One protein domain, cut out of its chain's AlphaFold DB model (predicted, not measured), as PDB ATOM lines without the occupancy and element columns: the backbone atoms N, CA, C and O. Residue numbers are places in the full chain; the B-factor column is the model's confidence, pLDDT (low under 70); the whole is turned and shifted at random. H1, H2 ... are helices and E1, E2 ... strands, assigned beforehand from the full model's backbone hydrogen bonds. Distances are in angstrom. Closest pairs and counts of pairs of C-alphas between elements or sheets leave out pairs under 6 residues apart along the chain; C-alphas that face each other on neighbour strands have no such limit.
ATOM      1  N   SER A 440     -22.377 -46.189 -10.807       51.56
ATOM      2  CA  SER A 440     -21.749 -44.913 -10.441       51.56
ATOM      3  C   SER A 440     -22.815 -43.946  -9.924       51.56
ATOM      4  O   SER A 440     -23.827 -43.738 -10.600       51.56
ATOM      5  N   ALA A 441     -22.601 -43.313  -8.771       56.22
ATOM      6  CA  ALA A 441     -23.573 -42.369  -8.224       56.22
ATOM      7  C   ALA A 441     -23.608 -41.064  -9.043       56.22
ATOM      8  O   ALA A 441     -22.587 -40.393  -9.202       56.22
ATOM      9  N   ARG A 442     -24.792 -40.663  -9.528       63.44
ATOM     10  CA  ARG A 442     -25.001 -39.331 -10.120       63.44
ATOM     11  C   ARG A 442     -25.219 -38.315  -8.998       63.44
ATOM     12  O   ARG A 442     -26.299 -38.252  -8.418       63.44
ATOM     13  N   VAL A 443     -24.188 -37.527  -8.702       71.62
ATOM     14  CA  VAL A 443     -24.168 -36.571  -7.585       71.62
ATOM     15  C   VAL A 443     -24.193 -35.136  -8.109       71.62
ATOM     16  O   VAL A 443     -23.344 -34.749  -8.902       71.62
ATOM     17  N   GLU A 444     -25.136 -34.325  -7.627       71.88
ATOM     18  CA  GLU A 444     -25.211 -32.888  -7.935       71.88
ATOM     19  C   GLU A 444     -24.746 -32.050  -6.728       71.88
ATOM     20  O   GLU A 444     -25.543 -31.514  -5.951       71.88
ATOM     21  N   GLY A 445     -23.425 -31.962  -6.545       82.19
ATOM     22  CA  GLY A 445     -22.783 -31.214  -5.460       82.19
ATOM     23  C   GLY A 445     -21.253 -31.272  -5.511       82.19
ATOM     24  O   GLY A 445     -20.687 -31.951  -6.360       82.19
ATOM     25  N   GLN A 446     -20.592 -30.560  -4.592       89.94
ATOM     26  CA  GLN A 446     -19.140 -30.658  -4.402       89.94
ATOM     27  C   GLN A 446     -18.767 -32.001  -3.753       89.94
ATOM     28  O   GLN A 446     -19.491 -32.516  -2.892       89.94
ATOM     29  N   VAL A 447     -17.623 -32.548  -4.162       91.00
ATOM     30  CA  VAL A 447     -17.096 -33.848  -3.730       91.00
ATOM     31  C   VAL A 447     -15.587 -33.745  -3.508       91.00
ATOM     32  O   VAL A 447     -14.933 -32.944  -4.173       91.00
ATOM     33  N   VAL A 448     -15.027 -34.559  -2.611       90.69
ATOM     34  CA  VAL A 448     -13.573 -34.653  -2.395       90.69
ATOM     35  C   VAL A 448     -13.092 -36.055  -2.743       90.69
ATOM     36  O   VAL A 448     -13.547 -37.036  -2.156       90.69
ATOM     37  N   VAL A 449     -12.152 -36.159  -3.682       88.12
ATOM     38  CA  VAL A 449     -11.437 -37.409  -3.971       88.12
ATOM     39  C   VAL A 449     -10.351 -37.602  -2.916       88.12
ATOM     40  O   VAL A 449      -9.446 -36.781  -2.793       88.12
ATOM     41  N   ASN A 450     -10.426 -38.689  -2.152       84.00
ATOM     42  CA  ASN A 450      -9.389 -39.060  -1.190       84.00
ATOM     43  C   ASN A 450      -9.342 -40.587  -1.064       84.00
ATOM     44  O   ASN A 450     -10.128 -41.189  -0.333       84.00
ATOM     45  N   PHE A 451      -8.436 -41.212  -1.821       79.44
ATOM     46  CA  PHE A 451      -8.341 -42.670  -1.930       79.44
ATOM     47  C   PHE A 451      -8.053 -43.353  -0.591       79.44
ATOM     48  O   PHE A 451      -8.675 -44.366  -0.291       79.44
ATOM     49  N   GLN A 452      -7.152 -42.786   0.223       77.75
ATOM     50  CA  GLN A 452      -6.773 -43.365   1.511       77.75
ATOM     51  C   GLN A 452      -7.979 -43.447   2.454       77.75
ATOM     52  O   GLN A 452      -8.410 -44.550   2.786       77.75
ATOM     53  N   ARG A 453      -8.583 -42.303   2.815       80.19
ATOM     54  CA  ARG A 453      -9.746 -42.290   3.719       80.19
ATOM     55  C   ARG A 453     -10.963 -42.997   3.112       80.19
ATOM     56  O   ARG A 453     -11.793 -43.508   3.855       80.19
ATOM     57  N   GLY A 454     -11.061 -43.056   1.782       77.06
ATOM     58  CA  GLY A 454     -12.104 -43.796   1.076       77.06
ATOM     59  C   GLY A 454     -11.995 -45.312   1.253       77.06
ATOM     60  O   GLY A 454     -12.998 -45.956   1.542       77.06
ATOM     61  N   ILE A 455     -10.787 -45.873   1.137       72.31
ATOM     62  CA  ILE A 455     -10.522 -47.306   1.352       72.31
ATOM     63  C   ILE A 455     -10.554 -47.655   2.850       72.31
ATOM     64  O   ILE A 455     -11.075 -48.702   3.220       72.31
ATOM     65  N   GLU A 456     -10.068 -46.770   3.724       75.31
ATOM     66  CA  GLU A 456     -10.174 -46.933   5.184       75.31
ATOM     67  C   GLU A 456     -11.640 -46.955   5.657       75.31
ATOM     68  O   GLU A 456     -11.991 -47.733   6.541       75.31
ATOM     69  N   ALA A 457     -12.513 -46.134   5.058       69.00
ATOM     70  CA  ALA A 457     -13.936 -46.078   5.394       69.00
ATOM     71  C   ALA A 457     -14.801 -47.127   4.669       69.00
ATOM     72  O   ALA A 457     -15.927 -47.381   5.100       69.00
ATOM     73  N   GLN A 458     -14.318 -47.710   3.569       65.06
ATOM     74  CA  GLN A 458     -14.978 -48.769   2.795       65.06
ATOM     75  C   GLN A 458     -13.936 -49.831   2.416       65.06
ATOM     76  O   GLN A 458     -13.444 -49.873   1.286       65.06
ATOM     77  N   THR A 459     -13.611 -50.705   3.371       52.91
ATOM     78  CA  THR A 459     -12.610 -51.781   3.226       52.91
ATOM     79  C   THR A 459     -12.850 -52.661   2.002       52.91
ATOM     80  O   THR A 459     -11.909 -53.046   1.314       52.91
ATOM     81  N   ASP A 460     -14.122 -52.906   1.695       51.00
ATOM     82  CA  ASP A 460     -14.610 -53.737   0.593       51.00
ATOM     83  C   ASP A 460     -14.322 -53.122  -0.792       51.00
ATOM     84  O   ASP A 460     -14.515 -53.773  -1.817       51.00
ATOM     85  N   TRP A 461     -13.895 -51.853  -0.844       56.06
ATOM     86  CA  TRP A 461     -13.498 -51.149  -2.070       56.06
ATOM     87  C   TRP A 461     -11.968 -51.081  -2.240       56.06
ATOM     88  O   TRP A 461     -11.487 -50.558  -3.245       56.06
ATOM     89  N   GLY A 462     -11.195 -51.603  -1.279       46.25
ATOM     90  CA  GLY A 462      -9.746 -51.751  -1.393       46.25
ATOM     91  C   GLY A 462      -9.332 -52.971  -2.234       46.25
ATOM     92  O   GLY A 462     -10.087 -53.940  -2.336       46.25
ATOM     93  N   PRO A 463      -8.121 -52.974  -2.824       44.19
ATOM     94  CA  PRO A 463      -7.587 -54.155  -3.499       44.19
ATOM     95  C   PRO A 463      -7.409 -55.308  -2.498       44.19
ATOM     96  O   PRO A 463      -6.746 -55.166  -1.466       44.19
ATOM     97  N   LEU A 525      -6.253 -47.748 -15.970       59.25
ATOM     98  CA  LEU A 525      -6.828 -46.891 -14.931       59.25
ATOM     99  C   LEU A 525      -8.324 -47.193 -14.702       59.25
ATOM    100  O   LEU A 525      -9.053 -47.501 -15.652       59.25
ATOM    101  N   PRO A 526      -8.820 -47.089 -13.453       60.50
ATOM    102  CA  PRO A 526     -10.223 -47.340 -13.148       60.50
ATOM    103  C   PRO A 526     -11.125 -46.242 -13.727       60.50
ATOM    104  O   PRO A 526     -10.882 -45.054 -13.551       60.50
ATOM    105  N   GLU A 527     -12.245 -46.636 -14.341       60.69
ATOM    106  CA  GLU A 527     -13.277 -45.719 -14.868       60.69
ATOM    107  C   GLU A 527     -14.020 -44.936 -13.759       60.69
ATOM    108  O   GLU A 527     -14.871 -44.084 -14.032       60.69
ATOM    109  N   ARG A 528     -13.756 -45.251 -12.486       70.81
ATOM    110  CA  ARG A 528     -14.470 -44.718 -11.324       70.81
ATOM    111  C   ARG A 528     -13.506 -44.358 -10.201       70.81
ATOM    112  O   ARG A 528     -12.493 -45.024 -10.008       70.81
ATOM    113  N   VAL A 529     -13.863 -43.332  -9.436       76.69
ATOM    114  CA  VAL A 529     -13.088 -42.827  -8.298       76.69
ATOM    115  C   VAL A 529     -13.916 -42.847  -7.016       76.69
ATOM    116  O   VAL A 529     -15.111 -42.547  -7.037       76.69
ATOM    117  N   ILE A 530     -13.276 -43.188  -5.896       79.56
ATOM    118  CA  ILE A 530     -13.874 -43.101  -4.560       79.56
ATOM    119  C   ILE A 530     -13.804 -41.642  -4.097       79.56
ATOM    120  O   ILE A 530     -12.718 -41.069  -3.982       79.56
ATOM    121  N   ALA A 531     -14.961 -41.041  -3.828       86.00
ATOM    122  CA  ALA A 531     -15.064 -39.656  -3.391       86.00
ATOM    123  C   ALA A 531     -16.080 -39.487  -2.258       86.00
ATOM    124  O   ALA A 531     -17.079 -40.203  -2.172       86.00
ATOM    125  N   TYR A 532     -15.831 -38.506  -1.398       89.50
ATOM    126  CA  TYR A 532     -16.726 -38.106  -0.322       89.50
ATOM    127  C   TYR A 532     -17.641 -36.974  -0.789       89.50
ATOM    128  O   TYR A 532     -17.172 -35.937  -1.259       89.50
ATOM    129  N   ILE A 533     -18.953 -37.153  -0.657       89.56
ATOM    130  CA  ILE A 533     -19.951 -36.156  -1.044       89.56
ATOM    131  C   ILE A 533     -20.148 -35.182   0.117       89.56
ATOM    132  O   ILE A 533     -20.776 -35.526   1.117       89.56
ATOM    133  N   LEU A 534     -19.684 -33.938  -0.021       90.00
ATOM    134  CA  LEU A 534     -19.693 -32.964   1.082       90.00
ATOM    135  C   LEU A 534     -21.107 -32.613   1.575       90.00
ATOM    136  O   LEU A 534     -21.299 -32.348   2.757       90.00
ATOM    137  N   ARG A 535     -22.119 -32.643   0.691       86.12
ATOM    138  CA  ARG A 535     -23.515 -32.329   1.054       86.12
ATOM    139  C   ARG A 535     -24.197 -33.434   1.871       86.12
ATOM    140  O   ARG A 535     -24.908 -33.112   2.818       86.12
ATOM    141  N   SER A 536     -24.039 -34.701   1.484       83.12
ATOM    142  CA  SER A 536     -24.665 -35.846   2.171       83.12
ATOM    143  C   SER A 536     -23.763 -36.491   3.221       83.12
ATOM    144  O   SER A 536     -24.249 -37.297   4.006       83.12
ATOM    145  N   ARG A 537     -22.472 -36.131   3.247       87.12
ATOM    146  CA  ARG A 537     -21.438 -36.654   4.156       87.12
ATOM    147  C   ARG A 537     -21.224 -38.169   4.042       87.12
ATOM    148  O   ARG A 537     -20.880 -38.842   5.010       87.12
ATOM    149  N   THR A 538     -21.388 -38.688   2.824       83.31
ATOM    150  CA  THR A 538     -21.272 -40.111   2.470       83.31
ATOM    151  C   THR A 538     -20.209 -40.346   1.399       83.31
ATOM    152  O   THR A 538     -20.036 -39.527   0.495       83.31
ATOM    153  N   TRP A 539     -19.540 -41.497   1.455       81.88
ATOM    154  CA  TRP A 539     -18.673 -41.980   0.376       81.88
ATOM    155  C   TRP A 539     -19.491 -42.524  -0.801       81.88
ATOM    156  O   TRP A 539     -20.563 -43.097  -0.609       81.88
ATOM    157  N   ALA A 540     -18.981 -42.354  -2.020       76.25
ATOM    158  CA  ALA A 540     -19.561 -42.906  -3.240       76.25
ATOM    159  C   ALA A 540     -18.492 -43.148  -4.315       76.25
ATOM    160  O   ALA A 540     -17.468 -42.467  -4.359       76.25
ATOM    161  N   CYS A 541     -18.770 -44.081  -5.228       74.25
ATOM    162  CA  CYS A 541     -17.995 -44.249  -6.456       74.25
ATOM    163  C   CYS A 541     -18.590 -43.388  -7.581       74.25
ATOM    164  O   CYS A 541     -19.746 -43.574  -7.976       74.25
ATOM    165  N   LEU A 542     -17.799 -42.447  -8.096       75.62
ATOM    166  CA  LEU A 542     -18.177 -41.500  -9.152       75.62
ATOM    167  C   LEU A 542     -17.515 -41.883 -10.478       75.62
ATOM    168  O   LEU A 542     -16.410 -42.418 -10.473       75.62
ATOM    169  N   ARG A 543     -18.170 -41.606 -11.610       72.19
ATOM    170  CA  ARG A 543     -17.638 -41.904 -12.952       72.19
ATOM    171  C   ARG A 543     -16.609 -40.851 -13.384       72.19
ATOM    172  O   ARG A 543     -16.838 -39.658 -13.197       72.19
ATOM    173  N   LEU A 544     -15.506 -41.295 -13.981       74.38
ATOM    174  CA  LEU A 544     -14.503 -40.444 -14.625       74.38
ATOM    175  C   LEU A 544     -14.793 -40.283 -16.127       74.38
ATOM    176  O   LEU A 544     -15.601 -41.008 -16.703       74.38
ATOM    177  N   GLY A 545     -14.136 -39.317 -16.773       72.94
ATOM    178  CA  GLY A 545     -14.330 -39.023 -18.196       72.94
ATOM    179  C   GLY A 545     -15.343 -37.905 -18.454       72.94
ATOM    180  O   GLY A 545     -15.440 -36.952 -17.675       72.94
ATOM    181  N   LYS A 546     -16.049 -37.991 -19.587       72.81
ATOM    182  CA  LYS A 546     -16.908 -36.933 -20.139       72.81
ATOM    183  C   LYS A 546     -18.306 -37.449 -20.473       72.81
ATOM    184  O   LYS A 546     -18.465 -38.625 -20.785       72.81
ATOM    185  N   ASP A 547     -19.280 -36.545 -20.438       68.75
ATOM    186  CA  ASP A 547     -20.604 -36.744 -21.019       68.75
ATOM    187  C   ASP A 547     -20.574 -36.675 -22.556       68.75
ATOM    188  O   ASP A 547     -19.575 -36.315 -23.188       68.75
ATOM    189  N   ASP A 548     -21.719 -36.978 -23.154       63.41
ATOM    190  CA  ASP A 548     -21.958 -37.102 -24.599       63.41
ATOM    191  C   ASP A 548     -21.884 -35.738 -25.324       63.41
ATOM    192  O   ASP A 548     -21.994 -35.638 -26.546       63.41
ATOM    193  N   ARG A 549     -21.679 -34.657 -24.558       67.75
ATOM    194  CA  ARG A 549     -21.481 -33.272 -25.007       67.75
ATOM    195  C   ARG A 549     -20.031 -32.816 -24.804       67.75
ATOM    196  O   ARG A 549     -19.715 -31.648 -25.034       67.75
ATOM    197  N   GLY A 550     -19.147 -33.722 -24.379       69.50
ATOM    198  CA  GLY A 550     -17.722 -33.488 -24.158       69.50
ATOM    199  C   GLY A 550     -17.373 -32.815 -22.825       69.50
ATOM    200  O   GLY A 550     -16.202 -32.482 -22.615       69.50
ATOM    201  N   LYS A 551     -18.340 -32.616 -21.920       73.62
ATOM    202  CA  LYS A 551     -18.127 -31.989 -20.610       73.62
ATOM    203  C   LYS A 551     -17.693 -33.039 -19.585       73.62
ATOM    204  O   LYS A 551     -18.293 -34.100 -19.497       73.62
ATOM    205  N   ALA A 552     -16.667 -32.746 -18.788       79.62
ATOM    206  CA  ALA A 552     -16.177 -33.681 -17.774       79.62
ATOM    207  C   ALA A 552     -17.212 -33.944 -16.658       79.62
ATOM    208  O   ALA A 552     -17.917 -33.024 -16.231       79.62
ATOM    209  N   TYR A 553     -17.289 -35.193 -16.178       79.50
ATOM    210  CA  TYR A 553     -18.167 -35.581 -15.062       79.50
ATOM    211  C   TYR A 553     -17.696 -35.013 -13.717       79.50
ATOM    212  O   TYR A 553     -18.522 -34.642 -12.885       79.50
ATOM    213  N   LEU A 554     -16.378 -34.918 -13.524       83.94
ATOM    214  CA  LEU A 554     -15.745 -34.184 -12.429       83.94
ATOM    215  C   LEU A 554     -15.051 -32.946 -12.996       83.94
ATOM    216  O   LEU A 554     -14.452 -33.003 -14.069       83.94
ATOM    217  N   ILE A 555     -15.162 -31.832 -12.280       86.06
ATOM    218  CA  ILE A 555     -14.594 -30.530 -12.640       86.06
ATOM    219  C   ILE A 555     -13.960 -29.964 -11.369       86.06
ATOM    220  O   ILE A 555     -14.544 -30.077 -10.290       86.06
ATOM    221  N   GLU A 556     -12.766 -29.394 -11.498       86.00
ATOM    222  CA  GLU A 556     -12.037 -28.770 -10.393       86.00
ATOM    223  C   GLU A 556     -12.740 -27.486  -9.906       86.00
ATOM    224  O   GLU A 556     -13.481 -26.839 -10.650       86.00
ATOM    225  N   ILE A 557     -12.562 -27.135  -8.629       85.62
ATOM    226  CA  ILE A 557     -13.217 -25.969  -8.021       85.62
ATOM    227  C   ILE A 557     -12.301 -24.750  -8.189       85.62
ATOM    228  O   ILE A 557     -11.441 -24.481  -7.359       85.62
TER     229      ILE A 557
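AT A GLANCE: This is residues 440 to 463 and 525 to 557 of the 924 residues of the protein "AAA domain-containing protein" of Rachicladosporium sp. CCFEE 5018 (UniProt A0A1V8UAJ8). Little regular structure is present: a small three-stranded sheet has one short helix, H1, over one face, and a looping tail, residues 544 to 557, follows E3. The 57 printed residues run E1, H1, E2, E3, mixed in class, with 22 in named elements; the sheet's order is E1 - E2 - E3, antiparallel. The whole is compact, radius of gyration of the C-alphas 11.6 A, spanning 35 by 27 by 17 A.

IN THESE COORDINATES: E1, residues 447 to 449, spans 6.7 A from C-alpha 447 at (-17.096, -33.848, -3.730). H1, 451 to 457, spans 9.8 A; E2, 528 to 533, 14.5 A; E3, 538 to 543, 15.9 A, ending at (-17.638, -41.904, -12.952).

HOW THE PARTS SIT: E1 and E2 are antiparallel neighbours, with N 448 and O 532 within hydrogen-bond range at 2.9 A. E2 and E3 form a hairpin, with N 531 and O 540 at 2.9 A. H1 is on the sheet at a height of 9.0 A, over E2; the closest C-alphas are Gly 454 and Ile 530, 5.9 A. It runs only just across E2, at 60.3 degrees on the local plane. In H1 every O i to N i+4 pair is within hydrogen-bond range.

THE WHOLE: Residues 464 to 524 are cut out, a gap of 13.6 A between C-alphas 463 and 525. No link printed whole is long. pLDDT is under 70 at 440 to 442, 457 to 463, 525 to 527 and 547 to 550.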